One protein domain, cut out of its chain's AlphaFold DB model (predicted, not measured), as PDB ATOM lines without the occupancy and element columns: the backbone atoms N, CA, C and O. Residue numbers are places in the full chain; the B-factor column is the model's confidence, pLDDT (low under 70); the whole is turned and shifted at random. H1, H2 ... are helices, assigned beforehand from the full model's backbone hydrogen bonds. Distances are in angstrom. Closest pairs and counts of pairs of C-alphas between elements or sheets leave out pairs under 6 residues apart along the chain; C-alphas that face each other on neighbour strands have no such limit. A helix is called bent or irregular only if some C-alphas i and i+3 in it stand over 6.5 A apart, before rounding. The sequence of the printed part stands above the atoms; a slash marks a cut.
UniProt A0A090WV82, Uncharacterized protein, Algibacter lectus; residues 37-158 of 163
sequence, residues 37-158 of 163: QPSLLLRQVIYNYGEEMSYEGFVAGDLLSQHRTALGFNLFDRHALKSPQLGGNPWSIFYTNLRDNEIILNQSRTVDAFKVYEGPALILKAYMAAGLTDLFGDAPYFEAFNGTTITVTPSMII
ATOM      1  N   GLN A  37     254.367 184.220 143.463       93.31
ATOM      2  CA  GLN A  37     254.271 183.194 142.425       93.31
ATOM      3  C   GLN A  37     255.260 183.485 141.280       93.31
ATOM      4  O   GLN A  37     255.273 184.622 140.791       93.31
ATOM      5  N   PRO A  38     256.001 182.481 140.767       95.50
ATOM      6  CA  PRO A  38     256.946 182.663 139.662       95.50
ATOM      7  C   PRO A  38     256.348 183.338 138.425       95.50
ATOM      8  O   PRO A  38     257.012 184.135 137.775       95.50
ATOM      9  N   SER A  39     255.076 183.070 138.112       95.69
ATOM     10  CA  SER A  39     254.382 183.671 136.966       95.69
ATOM     11  C   SER A  39     254.216 185.187 137.080       95.69
ATOM     12  O   SER A  39     254.291 185.900 136.078       95.69
ATOM     13  N   LEU A  40     253.970 185.689 138.294       96.25
ATOM     14  CA  LEU A  40     253.830 187.116 138.562       96.25
ATOM     15  C   LEU A  40     255.202 187.785 138.550       96.25
ATOM     16  O   LEU A  40     255.360 188.836 137.933       96.25
ATOM     17  N   LEU A  41     256.185 187.137 139.177       96.25
ATOM     18  CA  LEU A  41     257.538 187.665 139.281       96.25
ATOM     19  C   LEU A  41     258.240 187.698 137.918       96.25
ATOM     20  O   LEU A  41     258.822 188.715 137.564       96.25
ATOM     21  N   LEU A  42     258.097 186.649 137.101       97.50
ATOM     22  CA  LEU A  42     258.654 186.612 135.745       97.50
ATOM     23  C   LEU A  42     258.092 187.741 134.878       97.50
ATOM     24  O   LEU A  42     258.842 188.416 134.176       97.50
ATOM     25  N   ARG A  43     256.775 187.979 134.947       97.56
ATOM     26  CA  ARG A  43     256.144 189.094 134.230       97.56
ATOM     27  C   ARG A  43     256.713 190.435 134.690       97.56
ATOM     28  O   ARG A  43     256.996 191.278 133.846       97.56
ATOM     29  N   GLN A  44     256.875 190.616 136.001       97.12
ATOM     30  CA  GLN A  44     257.420 191.844 136.570       97.12
ATOM     31  C   GLN A  44     258.859 192.091 136.111       97.12
ATOM     32  O   GLN A  44     259.158 193.200 135.686       97.12
ATOM     33  N   VAL A  45     259.716 191.064 136.138       98.25
ATOM     34  CA  VAL A  45     261.115 191.159 135.692       98.25
ATOM     35  C   VAL A  45     261.193 191.558 134.220       98.25
ATOM     36  O   VAL A  45     261.912 192.485 133.868       98.25
ATOM     37  N   ILE A  46     260.416 190.901 133.350       98.38
ATOM     38  CA  ILE A  46     260.404 191.216 131.913       98.38
ATOM     39  C   ILE A  46     259.935 192.655 131.677       98.38
ATOM     40  O   ILE A  46     260.556 193.386 130.908       98.38
ATOM     41  N   TYR A  47     258.840 193.055 132.328       98.31
ATOM     42  CA  TYR A  47     258.262 194.382 132.151       98.31
ATOM     43  C   TYR A  47     259.194 195.481 132.665       98.31
ATOM     44  O   TYR A  47     259.512 196.399 131.914       98.31
ATOM     45  N   ASN A  48     259.654 195.378 133.916       98.31
ATOM     46  CA  ASN A  48     260.483 196.410 134.531       98.31
ATOM     47  C   ASN A  48     261.836 196.528 133.834       98.31
ATOM     48  O   ASN A  48     262.225 197.630 133.476       98.31
ATOM     49  N   TYR A  49     262.522 195.411 133.573       98.31
ATOM     50  CA  TYR A  49     263.791 195.473 132.855       98.31
ATOM     51  C   TYR A  49     263.624 196.088 131.460       98.31
ATOM     52  O   TYR A  49     264.424 196.927 131.061       98.31
ATOM     53  N   GLY A  50     262.586 195.688 130.716       97.94
ATOM     54  CA  GLY A  50     262.343 196.192 129.364       97.94
ATOM     55  C   GLY A  50     262.016 197.685 129.320       97.94
ATOM     56  O   GLY A  50     262.547 198.396 128.471       97.94
ATOM     57  N   GLU A  51     261.160 198.160 130.222       97.94
ATOM     58  CA  GLU A  51     260.758 199.566 130.287       97.94
ATOM     59  C   GLU A  51     261.923 200.464 130.719       97.94
ATOM     60  O   GLU A  51     262.293 201.385 129.986       97.94
ATOM     61  N   GLU A  52     262.586 200.122 131.821       97.56
ATOM     62  CA  GLU A  52     263.669 200.929 132.379       97.56
ATOM     63  C   GLU A  52     264.895 200.940 131.448       97.56
ATOM     64  O   GLU A  52     265.482 201.990 131.181       97.56
ATOM     65  N   MET A  53     265.259 199.793 130.852       97.69
ATOM     66  CA  MET A  53     266.362 199.755 129.881       97.69
ATOM     67  C   MET A  53     266.009 200.429 128.555       97.69
ATOM     68  O   MET A  53     266.905 200.947 127.886       97.69
ATOM     69  N   SER A  54     264.732 200.464 128.162       96.88
ATOM     70  CA  SER A  54     264.302 201.263 127.010       96.88
ATOM     71  C   SER A  54     264.482 202.754 127.284       96.88
ATOM     72  O   SER A  54     264.899 203.490 126.387       96.88
ATOM     73  N   TYR A  55     264.183 203.208 128.503       95.56
ATOM     74  CA  TYR A  55     264.430 204.588 128.906       95.56
ATOM     75  C   TYR A  55     265.930 204.911 128.901       95.56
ATOM     76  O   TYR A  55     266.336 205.906 128.306       95.56
ATOM     77  N   GLU A  56     266.764 204.036 129.464       95.56
ATOM     78  CA  GLU A  56     268.230 204.168 129.474       95.56
ATOM     79  C   GLU A  56     268.834 204.191 128.060       95.56
ATOM     80  O   GLU A  56     269.713 205.003 127.751       95.56
ATOM     81  N   GLY A  57     268.300 203.360 127.161       94.56
ATOM     82  CA  GLY A  57     268.623 203.394 125.738       94.56
ATOM     83  C   GLY A  57     268.282 204.742 125.101       94.56
ATOM     84  O   GLY A  57     269.099 205.291 124.371       94.56
ATOM     85  N   PHE A  58     267.125 205.318 125.424       92.56
ATOM     86  CA  PHE A  58     266.705 206.615 124.896       92.56
ATOM     87  C   PHE A  58     267.529 207.795 125.442       92.56
ATOM     88  O   PHE A  58     267.902 208.681 124.673       92.56
ATOM     89  N   VAL A  59     267.808 207.841 126.750       89.88
ATOM     90  CA  VAL A  59     268.458 209.010 127.377       89.88
ATOM     91  C   VAL A  59     269.978 208.984 127.307       89.88
ATOM     92  O   VAL A  59     270.580 210.043 127.166       89.88
ATOM     93  N   ALA A  60     270.608 207.810 127.388       92.38
ATOM     94  CA  ALA A  60     272.064 207.680 127.366       92.38
ATOM     95  C   ALA A  60     272.546 206.964 126.100       92.38
ATOM     96  O   ALA A  60     273.449 207.455 125.424       92.38
ATOM     97  N   GLY A  61     271.929 205.831 125.753       92.94
ATOM     98  CA  GLY A  61     272.342 204.997 124.619       92.94
ATOM     99  C   GLY A  61     272.333 205.737 123.278       92.94
ATOM    100  O   GLY A  61     273.362 205.804 122.607       92.94
ATOM    101  N   ASP A  62     271.202 206.336 122.904       93.69
ATOM    102  CA  ASP A  62     270.993 207.074 121.649       93.69
ATOM    103  C   ASP A  62     271.961 208.260 121.505       93.69
ATOM    104  O   ASP A  62     272.471 208.513 120.412       93.69
ATOM    105  N   LEU A  63     272.216 208.986 122.601       93.44
ATOM    106  CA  LEU A  63     273.076 210.173 122.599       93.44
ATOM    107  C   LEU A  63     274.561 209.794 122.550       93.44
ATOM    108  O   LEU A  63     275.316 210.356 121.760       93.44
ATOM    109  N   LEU A  64     274.990 208.803 123.341       93.06
ATOM    110  CA  LEU A  64     276.389 208.361 123.370       93.06
ATOM    111  C   LEU A  64     276.796 207.606 122.097       93.06
ATOM    112  O   LEU A  64     277.943 207.708 121.669       93.06
ATOM    113  N   SER A  65     275.860 206.891 121.466       94.56
ATOM    114  CA  SER A  65     276.062 206.259 120.151       94.56
ATOM    115  C   SER A  65     275.914 207.226 118.972       94.56
ATOM    116  O   SER A  65     276.189 206.842 117.837       94.56
ATOM    117  N   GLN A  66     275.514 208.477 119.229       93.88
ATOM    118  CA  GLN A  66     275.292 209.520 118.223       93.88
ATOM    119  C   GLN A  66     274.193 209.189 117.197       93.88
ATOM    120  O   GLN A  66     274.166 209.753 116.104       93.88
ATOM    121  N   HIS A  67     273.242 208.313 117.539       94.81
ATOM    122  CA  HIS A  67     272.037 208.107 116.727       94.81
ATOM    123  C   HIS A  67     271.105 209.328 116.756       94.81
ATOM    124  O   HIS A  67     270.325 209.553 115.828       94.81
ATOM    125  N   ARG A  68     271.187 210.126 117.823       91.44
ATOM    126  CA  ARG A  68     270.439 211.370 118.026       91.44
ATOM    127  C   ARG A  68     271.339 212.388 118.722       91.44
ATOM    128  O   ARG A  68     272.322 212.016 119.350       91.44
ATOM    129  N   THR A  69     270.959 213.660 118.661       91.56
ATOM    130  CA  THR A  69     271.500 214.695 119.546       91.56
ATOM    131  C   THR A  69     270.386 215.403 120.309       91.56
ATOM    132  O   THR A  69     269.287 215.597 119.772       91.56
ATOM    133  N   ALA A  70     270.648 215.785 121.557       90.00
ATOM    134  CA  ALA A  70     269.708 216.564 122.347       90.00
ATOM    135  C   ALA A  70     269.925 218.074 122.143       90.00
ATOM    136  O   ALA A  70     271.014 218.614 122.325       90.00
ATOM    137  N   LEU A  71     268.843 218.788 121.814       87.44
ATOM    138  CA  LEU A  71     268.859 220.252 121.664       87.44
ATOM    139  C   LEU A  71     269.023 220.983 123.014       87.44
ATOM    140  O   LEU A  71     269.454 222.133 123.052       87.44
ATOM    141  N   GLY A  72     268.688 220.314 124.120       83.88
ATOM    142  CA  GLY A  72     268.826 220.769 125.507       83.88
ATOM    143  C   GLY A  72     268.929 219.561 126.444       83.88
ATOM    144  O   GLY A  72     268.607 218.453 126.030       83.88
ATOM    145  N   PHE A  73     269.405 219.746 127.681       82.94
ATOM    146  CA  PHE A  73     269.797 218.632 128.576       82.94
ATOM    147  C   PHE A  73     270.846 217.690 127.948       82.94
ATOM    148  O   PHE A  73     270.890 216.495 128.215       82.94
ATOM    149  N   ASN A  74     271.734 218.258 127.134       87.94
ATOM    150  CA  ASN A  74     272.733 217.568 126.315       87.94
ATOM    151  C   ASN A  74     273.984 217.128 127.096       87.94
ATOM    152  O   ASN A  74     275.101 217.126 126.576       87.94
ATOM    153  N   LEU A  75     273.826 216.815 128.382       92.25
ATOM    154  CA  LEU A  75     274.943 216.421 129.233       92.25
ATOM    155  C   LEU A  75     275.594 215.129 128.719       92.25
ATOM    156  O   LEU A  75     276.821 215.057 128.694       92.25
ATOM    157  N   PHE A  76     274.811 214.170 128.211       92.44
ATOM    158  CA  PHE A  76     275.346 212.979 127.541       92.44
ATOM    159  C   PHE A  76     276.049 213.303 126.217       92.44
ATOM    160  O   PHE A  76     277.165 212.829 126.030       92.44
ATOM    161  N   ASP A  77     275.493 214.168 125.354       91.69
ATOM    162  CA  ASP A  77     276.186 214.616 124.127       91.69
ATOM    163  C   ASP A  77     277.553 215.245 124.452       91.69
ATOM    164  O   ASP A  77     278.544 215.079 123.740       91.69
ATOM    165  N   ARG A  78     277.629 215.959 125.579       92.31
ATOM    166  CA  ARG A  78     278.847 216.604 126.083       92.31
ATOM    167  C   ARG A  78     279.710 215.696 126.960       92.31
ATOM    168  O   ARG A  78     280.699 216.176 127.512       92.31
ATOM    169  N   HIS A  79     279.352 214.420 127.095       92.62
ATOM    170  CA  HIS A  79     280.072 213.422 127.887       92.62
ATOM    171  C   HIS A  79     280.231 213.800 129.375       92.62
ATOM    172  O   HIS A  79     281.150 213.355 130.063       92.62
ATOM    173  N   ALA A  80     279.309 214.603 129.909       93.31
ATOM    174  CA  ALA A  80     279.262 215.013 131.309       93.31
ATOM    175  C   ALA A  80     278.608 213.932 132.196       93.31
ATOM    176  O   ALA A  80     277.689 214.203 132.960       93.31
ATOM    177  N   LEU A  81     279.099 212.689 132.118       89.19
ATOM    178  CA  LEU A  81     278.467 211.491 132.706       89.19
ATOM    179  C   LEU A  81     278.354 211.497 134.240       89.19
ATOM    180  O   LEU A  81     277.607 210.713 134.813       89.19
ATOM    181  N   LYS A  82     279.127 212.350 134.919       88.44
ATOM    182  CA  LYS A  82     279.102 212.498 136.386       88.44
ATOM    183  C   LYS A  82     278.183 213.625 136.856       88.44
ATOM    184  O   LYS A  82     278.049 213.834 138.060       88.44
ATOM    185  N   SER A  83     277.616 214.397 135.934       90.12
ATOM    186  CA  SER A  83     276.706 215.479 136.278       90.12
ATOM    187  C   SER A  83     275.355 214.912 136.724       90.12
ATOM    188  O   SER A  83     274.908 213.910 136.170       90.12
ATOM    189  N   PRO A  84     274.685 215.532 137.713       86.69
ATOM    190  CA  PRO A  84     273.348 215.113 138.116       86.69
ATOM    191  C   PRO A  84     272.378 215.196 136.935       86.69
ATOM    192  O   PRO A  84     272.185 216.272 136.368       86.69
ATOM    193  N   GLN A  85     271.776 214.066 136.573       86.06
ATOM    194  CA  GLN A  85     270.828 213.964 135.469       86.06
ATOM    195  C   GLN A  85     269.926 212.739 135.631       86.06
ATOM    196  O   GLN A  85     270.185 211.872 136.466       86.06
ATOM    197  N   LEU A  86     268.850 212.703 134.850       85.19
ATOM    198  CA  LEU A  86     267.931 211.573 134.810       85.19
ATOM    199  C   LEU A  86     268.470 210.506 133.851       85.19
ATOM    200  O   LEU A  86     268.825 210.820 132.714       85.19
ATOM    201  N   GLY A  87     268.520 209.263 134.330       88.31
ATOM    202  CA  GLY A  87     269.085 208.120 133.615       88.31
ATOM    203  C   GLY A  87     270.610 208.154 133.460       88.31
ATOM    204  O   GLY A  87     271.308 209.006 134.015       88.31
ATOM    205  N   GLY A  88     271.139 207.195 132.705       90.56
ATOM    206  CA  GLY A  88     272.566 206.950 132.483       90.56
ATOM    207  C   GLY A  88     273.236 206.086 133.536       90.56
ATOM    208  O   GLY A  88     274.456 205.928 133.493       90.56
ATOM    209  N   ASN A  89     272.478 205.550 134.492       92.62
ATOM    210  CA  ASN A  89     273.015 204.640 135.494       92.62
ATOM    211  C   ASN A  89     272.026 203.507 135.794       92.62
ATOM    212  O   ASN A  89     271.333 203.540 136.815       92.62
ATOM    213  N   PRO A  90     272.018 202.457 134.958       95.12
ATOM    214  CA  PRO A  90     271.111 201.331 135.129       95.12
ATOM    215  C   PRO A  90     271.516 200.325 136.213       95.12
ATOM    216  O   PRO A  90     270.951 199.236 136.278       95.12
ATOM    217  N   TRP A  91     272.487 200.641 137.077       95.25
ATOM    218  CA  TRP A  91     273.007 199.693 138.069       95.25
ATOM    219  C   TRP A  91     271.903 199.063 138.930       95.25
ATOM    220  O   TRP A  91     271.825 197.842 139.063       95.25
ATOM    221  N   SER A  92     271.010 199.884 139.489       95.56
ATOM    222  CA  SER A  92     269.899 199.398 140.314       95.56
ATOM    223  C   SER A  92     268.908 198.549 139.518       95.56
ATOM    224  O   SER A  92     268.389 197.575 140.069       95.56
ATOM    225  N   ILE A  93     268.681 198.870 138.240       97.19
ATOM    226  CA  ILE A  93     267.789 198.126 137.341       97.19
ATOM    227  C   ILE A  93     268.313 196.697 137.183       97.19
ATOM    228  O   ILE A  93     267.570 195.744 137.429       97.19
ATOM    229  N   PHE A  94     269.601 196.531 136.861       97.44
ATOM    230  CA  PHE A  94     270.216 195.209 136.711       97.44
ATOM    231  C   PHE A  94     270.106 194.372 137.986       97.44
ATOM    232  O   PHE A  94     269.577 193.264 137.941       97.44
ATOM    233  N   TYR A  95     270.573 194.882 139.130       96.62
ATOM    234  CA  TYR A  95     270.616 194.075 140.357       96.62
ATOM    235  C   TYR A  95     269.240 193.786 140.948       96.62
ATOM    236  O   TYR A  95     269.048 192.712 141.516       96.62
ATOM    237  N   THR A  96     268.279 194.698 140.795       96.00
ATOM    238  CA  THR A  96     266.895 194.457 141.223       96.00
ATOM    239  C   THR A  96     266.290 193.308 140.424       96.00
ATOM    240  O   THR A  96     265.815 192.337 141.010       96.00
ATOM    241  N   ASN A  97     266.385 193.369 139.093       98.00
ATOM    242  CA  ASN A  97     265.798 192.355 138.223       98.00
ATOM    243  C   ASN A  97     266.549 191.016 138.282       98.00
ATOM    244  O   ASN A  97     265.916 189.964 138.301       98.00
ATOM    245  N   LEU A  98     267.882 191.026 138.383       97.06
ATOM    246  CA  LEU A  98     268.671 189.806 138.579       97.06
ATOM    247  C   LEU A  98     268.337 189.122 139.912       97.06
ATOM    248  O   LEU A  98     268.134 187.909 139.927       97.06
ATOM    249  N   ARG A  99     268.213 189.880 141.010       95.50
ATOM    250  CA  ARG A  99     267.793 189.345 142.317       95.50
ATOM    251  C   ARG A  99     266.411 188.708 142.234       95.50
ATOM    252  O   ARG A  99     266.225 187.591 142.707       95.50
ATOM    253  N   ASP A 100     265.447 189.404 141.643       95.94
ATOM    254  CA  ASP A 100     264.078 188.898 141.532       95.94
ATOM    255  C   ASP A 100     264.023 187.650 140.638       95.94
ATOM    256  O   ASP A 100     263.311 186.688 140.931       95.94
ATOM    257  N   ASN A 101     264.860 187.596 139.603       97.38
ATOM    258  CA  ASN A 101     265.023 186.418 138.765       97.38
ATOM    259  C   ASN A 101     265.683 185.231 139.501       97.38
ATOM    260  O   ASN A 101     265.313 184.082 139.254       97.38
ATOM    261  N   GLU A 102     266.596 185.468 140.453       95.56
ATOM    262  CA  GLU A 102     267.127 184.396 141.312       95.56
ATOM    263  C   GLU A 102     266.051 183.762 142.195       95.56
ATOM    264  O   GLU A 102     266.080 182.551 142.420       95.56
ATOM    265  N   ILE A 103     265.073 184.543 142.664       95.19
ATOM    266  CA  ILE A 103     263.942 184.006 143.431       95.19
ATOM    267  C   ILE A 103     263.160 183.008 142.568       95.19
ATOM    268  O   ILE A 103     262.855 181.907 143.031       95.19
ATOM    269  N   ILE A 104     262.907 183.350 141.298       97.25
ATOM    270  CA  ILE A 104     262.240 182.460 140.334       97.25
ATOM    271  C   ILE A 104     263.051 181.177 140.136       97.25
ATOM    272  O   ILE A 104     262.494 180.081 140.216       97.25
ATOM    273  N   LEU A 105     264.366 181.296 139.915       97.00
ATOM    274  CA  LEU A 105     265.248 180.140 139.737       97.00
ATOM    275  C   LEU A 105     265.218 179.218 140.955       97.00
ATOM    276  O   LEU A 105     265.045 178.008 140.802       97.00
ATOM    277  N   ASN A 106     265.323 179.777 142.160       95.25
ATOM    278  CA  ASN A 106     265.283 178.994 143.387       95.25
ATOM    279  C   ASN A 106     263.940 178.261 143.552       95.25
ATOM    280  O   ASN A 106     263.911 177.058 143.812       95.25
ATOM    281  N   GLN A 107     262.818 178.948 143.324       96.12
ATOM    282  CA  GLN A 107     261.489 178.333 143.371       96.12
ATOM    283  C   GLN A 107     261.323 177.234 142.311       96.12
ATOM    284  O   GLN A 107     260.798 176.166 142.614       96.12
ATOM    285  N   SER A 108     261.815 177.455 141.087       97.50
ATOM    286  CA  SER A 108     261.712 176.481 139.991       97.50
ATOM    287  C   SER A 108     262.501 175.192 140.240       97.50
ATOM    288  O   SER A 108     262.098 174.127 139.779       97.50
ATOM    289  N   ARG A 109     263.597 175.278 141.006       97.12
ATOM    290  CA  ARG A 109     264.459 174.141 141.367       97.12
ATOM    291  C   ARG A 109     263.990 173.382 142.601       97.12
ATOM    292  O   ARG A 109     264.371 172.231 142.782       97.12
ATOM    293  N   THR A 110     263.209 174.030 143.460       96.25
ATOM    294  CA  THR A 110     262.752 173.460 144.737       96.25
ATOM    295  C   THR A 110     261.319 172.940 144.677       96.25
ATOM    296  O   THR A 110     260.962 172.061 145.457       96.25
ATOM    297  N   VAL A 111     260.497 173.447 143.751       96.25
ATOM    298  CA  VAL A 111     259.084 173.083 143.612       96.25
ATOM    299  C   VAL A 111     258.818 172.566 142.202       96.25
ATOM    300  O   VAL A 111     258.810 173.334 141.243       96.25
ATOM    301  N   ASP A 112     258.517 171.271 142.074       96.62
ATOM    302  CA  ASP A 112     258.302 170.614 140.772       96.62
ATOM    303  C   ASP A 112     257.218 171.291 139.917       96.62
ATOM    304  O   ASP A 112     257.360 171.402 138.698       96.62
ATOM    305  N   ALA A 113     256.165 171.823 140.547       97.06
ATOM    306  CA  ALA A 113     255.103 172.560 139.858       97.06
ATOM    307  C   ALA A 113     255.603 173.830 139.136       97.06
ATOM    308  O   ALA A 113     254.934 174.335 138.234       97.06
ATOM    309  N   PHE A 114     256.772 174.353 139.513       97.62
ATOM    310  CA  PHE A 114     257.367 175.574 138.967       97.62
ATOM    311  C   PHE A 114     258.561 175.313 138.045       97.62
ATOM    312  O   PHE A 114     259.181 176.259 137.560       97.62
ATOM    313  N   LYS A 115     258.861 174.052 137.727       97.88
ATOM    314  CA  LYS A 115     260.024 173.672 136.913       97.88
ATOM    315  C   LYS A 115     260.065 174.335 135.532       97.88
ATOM    316  O   LYS A 115     261.133 174.639 135.014       97.88
ATOM    317  N   VAL A 116     258.896 174.628 134.956       97.94
ATOM    318  CA  VAL A 116     258.768 175.313 133.658       97.94
ATOM    319  C   VAL A 116     259.423 176.704 133.632       97.94
ATOM    320  O   VAL A 116     259.810 177.174 132.565       97.94
ATOM    321  N   TYR A 117     259.589 177.358 134.787       98.44
ATOM    322  CA  TYR A 117     260.172 178.699 134.875       98.44
ATOM    323  C   TYR A 117     261.707 178.704 134.873       98.44
ATOM    324  O   TYR A 117     262.290 179.764 134.649       98.44
ATOM    325  N   GLU A 118     262.368 177.553 135.062       98.31
ATOM    326  CA  GLU A 118     263.833 177.491 135.132       98.31
ATOM    327  C   GLU A 118     264.486 177.958 133.823       98.31
ATOM    328  O   GLU A 118     265.373 178.808 133.838       98.31
ATOM    329  N   GLY A 119     264.014 177.454 132.678       98.38
ATOM    330  CA  GLY A 119     264.556 177.812 131.363       98.38
ATOM    331  C   GLY A 119     264.483 179.318 131.066       98.38
ATOM    332  O   GLY A 119     265.524 179.934 130.830       98.38
ATOM    333  N   PRO A 120     263.288 179.940 131.110       98.25
ATOM    334  CA  PRO A 120     263.142 181.383 130.919       98.25
ATOM    335  C   PRO A 120     263.984 182.212 131.894       98.25
ATOM    336  O   PRO A 120     264.621 183.179 131.480       98.25
ATOM    337  N   ALA A 121     264.036 181.818 133.168       98.19
ATOM    338  CA  ALA A 121     264.804 182.550 134.165       98.19
ATOM    339  C   ALA A 121     266.322 182.434 133.935       98.19
ATOM    340  O   ALA A 121     267.048 183.405 134.141       98.19
ATOM    341  N   LEU A 122     266.828 181.296 133.441       98.25
ATOM    342  CA  LEU A 122     268.235 181.163 133.040       98.25
ATOM    343  C   LEU A 122     268.581 182.073 131.855       98.25
ATOM    344  O   LEU A 122     269.626 182.726 131.874       98.25
ATOM    345  N   ILE A 123     267.699 182.160 130.853       98.25
ATOM    346  CA  ILE A 123     267.881 183.045 129.692       98.25
ATOM    347  C   ILE A 123     267.936 184.506 130.145       98.25
ATOM    348  O   ILE A 123     268.869 185.226 129.789       98.25
ATOM    349  N   LEU A 124     266.977 184.938 130.969       98.00
ATOM    350  CA  LEU A 124     266.942 186.303 131.491       98.00
ATOM    351  C   LEU A 124     268.166 186.618 132.356       98.00
ATOM    352  O   LEU A 124     268.744 187.694 132.215       98.00
ATOM    353  N   LYS A 125     268.614 185.674 133.198       97.00
ATOM    354  CA  LYS A 125     269.835 185.838 133.999       97.00
ATOM    355  C   LYS A 125     271.048 186.101 133.114       97.00
ATOM    356  O   LYS A 125     271.802 187.030 133.385       97.00
ATOM    357  N   ALA A 126     271.238 185.291 132.072       96.31
ATOM    358  CA  ALA A 126     272.357 185.442 131.146       96.31
ATOM    359  C   ALA A 126     272.279 186.768 130.375       96.31
ATOM    360  O   ALA A 126     273.275 187.480 130.284       96.31
ATOM    361  N   TYR A 127     271.091 187.133 129.886       97.19
ATOM    362  CA  TYR A 127     270.865 188.375 129.146       97.19
ATOM    363  C   TYR A 127     271.161 189.627 129.987       97.19
ATOM    364  O   TYR A 127     271.900 190.509 129.552       97.19
ATOM    365  N   MET A 128     270.645 189.683 131.217       97.44
ATOM    366  CA  MET A 128     270.901 190.801 132.127       97.44
ATOM    367  C   MET A 128     272.363 190.845 132.586       97.44
ATOM    368  O   MET A 128     272.940 191.925 132.682       97.44
ATOM    369  N   ALA A 129     272.989 189.691 132.841       95.00
ATOM    370  CA  ALA A 129     274.402 189.630 133.216       95.00
ATOM    371  C   ALA A 129     275.320 190.128 132.091       95.00
ATOM    372  O   ALA A 129     276.254 190.882 132.359       95.00
ATOM    373  N   ALA A 130     275.028 189.762 130.839       94.88
ATOM    374  CA  ALA A 130     275.756 190.267 129.680       94.88
ATOM    375  C   ALA A 130     275.679 191.800 129.617       94.88
ATOM    376  O   ALA A 130     276.718 192.458 129.665       94.88
ATOM    377  N   GLY A 131     274.466 192.367 129.655       95.12
ATOM    378  CA  GLY A 131     274.265 193.821 129.639       95.12
ATOM    379  C   GLY A 131     274.962 194.552 130.794       95.12
ATOM    380  O   GLY A 131     275.586 195.591 130.581       95.12
ATOM    381  N   LEU A 132     274.932 193.979 132.002       95.88
ATOM    382  CA  LEU A 132     275.640 194.514 133.166       95.88
ATOM    383  C   LEU A 132     277.154 194.593 132.905       95.88
ATOM    384  O   LEU A 132     277.767 195.638 133.112       95.88
ATOM    385  N   THR A 133     277.763 193.510 132.417       94.19
ATOM    386  CA  THR A 133     279.214 193.480 132.154       94.19
ATOM    387  C   THR A 133     279.636 194.263 130.909       94.19
ATOM    388  O   THR A 133     280.792 194.675 130.789       94.19
ATOM    389  N   ASP A 134     278.730 194.501 129.964       93.62
ATOM    390  CA  ASP A 134     278.991 195.366 128.815       93.62
ATOM    391  C   ASP A 134     279.046 196.842 129.204       93.62
ATOM    392  O   ASP A 134     279.888 197.569 128.679       93.62
ATOM    393  N   LEU A 135     278.231 197.261 130.172       92.69
ATOM    394  CA  LEU A 135     278.199 198.646 130.644       92.69
ATOM    395  C   LEU A 135     279.237 198.944 131.730       92.69
ATOM    396  O   LEU A 135     279.847 200.011 131.716       92.69
ATOM    397  N   PHE A 136     279.445 198.019 132.669       92.31
ATOM    398  CA  PHE A 136     280.270 198.265 133.859       92.31
ATOM    399  C   PHE A 136     281.604 197.507 133.858       92.31
ATOM    400  O   PHE A 136     282.472 197.799 134.679       92.31
ATOM    401  N   GLY A 137     281.799 196.567 132.930       91.50
ATOM    402  CA  GLY A 137     282.959 195.682 132.932       91.50
ATOM    403  C   GLY A 137     282.851 194.648 134.047       91.50
ATOM    404  O   GLY A 137     281.940 193.820 134.049       91.50
ATOM    405  N   ASP A 138     283.793 194.687 134.980       91.38
ATOM    406  CA  ASP A 138     283.800 193.784 136.125       91.38
ATOM    407  C   ASP A 138     282.643 194.131 137.068       91.38
ATOM    408  O   ASP A 138     282.434 195.295 137.411       91.38
ATOM    409  N   ALA A 139     281.883 193.125 137.493       91.62
ATOM    410  CA  ALA A 139     280.690 193.327 138.310       91.62
ATOM    411  C   ALA A 139     280.439 192.136 139.252       91.62
ATOM    412  O   ALA A 139     280.768 190.996 138.907       91.62
ATOM    413  N   PRO A 140     279.863 192.364 140.445       92.19
ATOM    414  CA  PRO A 140     279.427 191.290 141.319       92.19
ATOM    415  C   PRO A 140     278.372 190.396 140.664       92.19
ATOM    416  O   PRO A 140     277.378 190.870 140.124       92.19
ATOM    417  N   TYR A 141     278.563 189.080 140.740       90.56
ATOM    418  CA  TYR A 141     277.648 188.131 140.099       90.56
ATOM    419  C   TYR A 141     277.319 186.928 140.983       90.56
ATOM    420  O   TYR A 141     276.197 186.819 141.469       90.56
ATOM    421  N   PHE A 142     278.281 186.039 141.246       87.44
ATOM    422  CA  PHE A 142     278.001 184.781 141.954       87.44
ATOM    423  C   PHE A 142     277.541 184.977 143.403       87.44
ATOM    424  O   PHE A 142     276.708 184.223 143.898       87.44
ATOM    425  N   GLU A 143     278.063 186.001 144.073       86.75
ATOM    426  CA  GLU A 143     277.743 186.304 145.473       86.75
ATOM    427  C   GLU A 143     276.638 187.357 145.616       86.75
ATOM    428  O   GLU A 143     276.115 187.556 146.710       86.75
ATOM    429  N   ALA A 144     276.264 188.030 144.522       86.81
ATOM    430  CA  ALA A 144     275.480 189.262 144.560       86.81
ATOM    431  C   ALA A 144     274.044 189.091 145.078       86.81
ATOM    432  O   ALA A 144     273.447 190.045 145.572       86.81
ATOM    433  N   PHE A 145     273.492 187.881 144.992       86.62
ATOM    434  CA  PHE A 145     272.082 187.611 145.291       86.62
ATOM    435  C   PHE A 145     271.872 186.843 146.601       86.62
ATOM    436  O   PHE A 145     270.771 186.376 146.876       86.62
ATOM    437  N   ASN A 146     272.912 186.749 147.438       83.06
ATOM    438  CA  ASN A 146     272.904 185.989 148.693       83.06
ATOM    439  C   ASN A 146     272.852 186.885 149.945       83.06
ATOM    440  O   ASN A 146     273.365 186.516 151.003       83.06
ATOM    441  N   GLY A 147     272.229 188.064 149.844       78.19
ATOM    442  CA  GLY A 147     272.161 189.050 150.934       78.19
ATOM    443  C   GLY A 147     271.469 188.557 152.208       78.19
ATOM    444  O   GLY A 147     271.711 189.089 153.287       78.19
ATOM    445  N   THR A 148     270.630 187.525 152.103       75.44
ATOM    446  CA  THR A 148     269.922 186.921 153.241       75.44
ATOM    447  C   THR A 148     270.676 185.761 153.889       75.44
ATOM    448  O   THR A 148     270.299 185.344 154.982       75.44
ATOM    449  N   THR A 149     271.712 185.223 153.240       74.31
ATOM    450  CA  THR A 149     272.343 183.953 153.642       74.31
ATOM    451  C   THR A 149     273.855 184.028 153.818       74.31
ATOM    452  O   THR A 149     274.380 183.315 154.668       74.31
ATOM    453  N   ILE A 150     274.565 184.845 153.031       75.81
ATOM    454  CA  ILE A 150     276.035 184.800 152.956       75.81
ATOM    455  C   ILE A 150     276.668 186.174 153.178       75.81
ATOM    456  O   ILE A 150     277.469 186.328 154.096       75.81
ATOM    457  N   THR A 151     276.372 187.164 152.329       78.50
ATOM    458  CA  THR A 151     277.115 188.436 152.327       78.50
ATOM    459  C   THR A 151     276.294 189.597 151.780       78.50
ATOM    460  O   THR A 151     275.508 189.434 150.850       78.50
ATOM    461  N   VAL A 152     276.529 190.788 152.335       83.75
ATOM    462  CA  VAL A 152     276.008 192.071 151.830       83.75
ATOM    463  C   VAL A 152     277.058 192.860 151.037       83.75
ATOM    464  O   VAL A 152     276.757 193.918 150.493       83.75
ATOM    465  N   THR A 153     278.288 192.344 150.951       85.00
ATOM    466  CA  THR A 153     279.409 192.934 150.205       85.00
ATOM    467  C   THR A 153     279.986 191.890 149.243       85.00
ATOM    468  O   THR A 153     280.984 191.242 149.570       85.00
ATOM    469  N   PRO A 154     279.331 191.656 148.095       82.62
ATOM    470  CA  PRO A 154     279.768 190.652 147.131       82.62
ATOM    471  C   PRO A 154     281.035 191.101 146.388       82.62
ATOM    472  O   PRO A 154     281.224 192.288 146.114       82.62
ATOM    473  N   SER A 155     281.904 190.148 146.051       82.06
ATOM    474  CA  SER A 155     283.150 190.415 145.325       82.06
ATOM    475  C   SER A 155     282.923 190.775 143.848       82.06
ATOM    476  O   SER A 155     282.011 190.269 143.193       82.06
ATOM    477  N   MET A 156     283.769 191.665 143.312       82.00
ATOM    478  CA  MET A 156     283.808 192.003 141.881       82.00
ATOM    479  C   MET A 156     284.412 190.834 141.092       82.00
ATOM    480  O   MET A 156     285.422 190.272 141.518       82.00
ATOM    481  N   ILE A 157     283.840 190.489 139.936       78.31
ATOM    482  CA  ILE A 157     284.342 189.397 139.091       78.31
ATOM    483  C   ILE A 157     284.716 189.921 137.706       78.31
ATOM    484  O   ILE A 157     284.036 190.787 137.161       78.31
ATOM    485  N   ILE A 158     285.785 189.353 137.138       63.28
ATOM    486  CA  ILE A 158     286.339 189.752 135.843       63.28
ATOM    487  C   ILE A 158     285.451 189.273 134.688       63.28
ATOM    488  O   ILE A 158     285.087 188.097 134.637       63.28
TER     489      ILE A 158
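This is residues 37 to 158 of the 163 residues of an uncharacterized protein of Algibacter lectus (UniProt A0A090WV82). Three long helices make an elongated up-and-down bundle, in which H2 and H3 form a close hairpin and H1 runs along H2, meeting H3 with residues 38 to 42 alone. The long link of residues 65 to 90 loops at the far end of H1, and the tail of residues 137 to 158 folds back past H2 and H3 on the side away from H1. The printed part has 122 residues with three named helices, in the order H1, H2, H3, and no named strand; its class is all helix. It is only just loose, close to compact, with a radius of gyration of the C-alphas of 16.7 A, and spans 54 by 29 by 20 A.

Start with the longest helix, H1, residues 38 to 64: find C-alpha 38 at (256.946, 182.663, 139.662) and go 36.1 A to C-alpha 64 at (276.389, 208.361, 123.370). H1 has a kink of 42 degrees near residue 57 and is only just irregular, with C-alphas 59 and 62 lying 6.6 A apart. H2, residues 91 to 110, is 28.9 A long. H3, residues 112 to 136, covers 36.0 A and ends at C-alpha 136, (280.270, 198.265, 133.859). H3 has a kink of 36 degrees near residue 119 and is irregular, with C-alphas 113 and 116 lying 7.7 A apart.

Begin at Pro 38 of H1, whose C-alpha is 5.3 A from that of Ile 104, the closest C-alphas of H1 and H2. These two touch as a helical hairpin, opposite ways at a shallow tilt of 24 degrees. Pro 38 also gives the closest C-alphas of H1 and H3, 7.0 A from Tyr 117; H1 touches H3 with residues 38 to 42 alone, and H3 touches H1 with residues 114 to 121 alone. H1 and H3 run the same way at a shallow tilt of 16 degrees. H2 and H3 touch as a second helical hairpin, opposite ways at a shallow tilt of 24 degrees, and their closest C-alphas, those of Ser 108 and Lys 115, are 4.5 A apart. Each O i to N i+4 pair in H2 is within hydrogen-bond range, as are 21 of 23 in H1 and 16 of 21 in H3. Past H3, look for a short antiparallel pairing of residues 139 to 140 with residues 156 to 157.

The two C-alphas farthest apart, those of Leu 71 and Asp 112, are 54.2 A apart. The printed part has no cut. The link from H1 to H2 is long, with 26 residues, and the link from H2 to H3 is tight, with 1 residue. The mean pLDDT of the printed part is 92.6, and residue 158 alone is under 70.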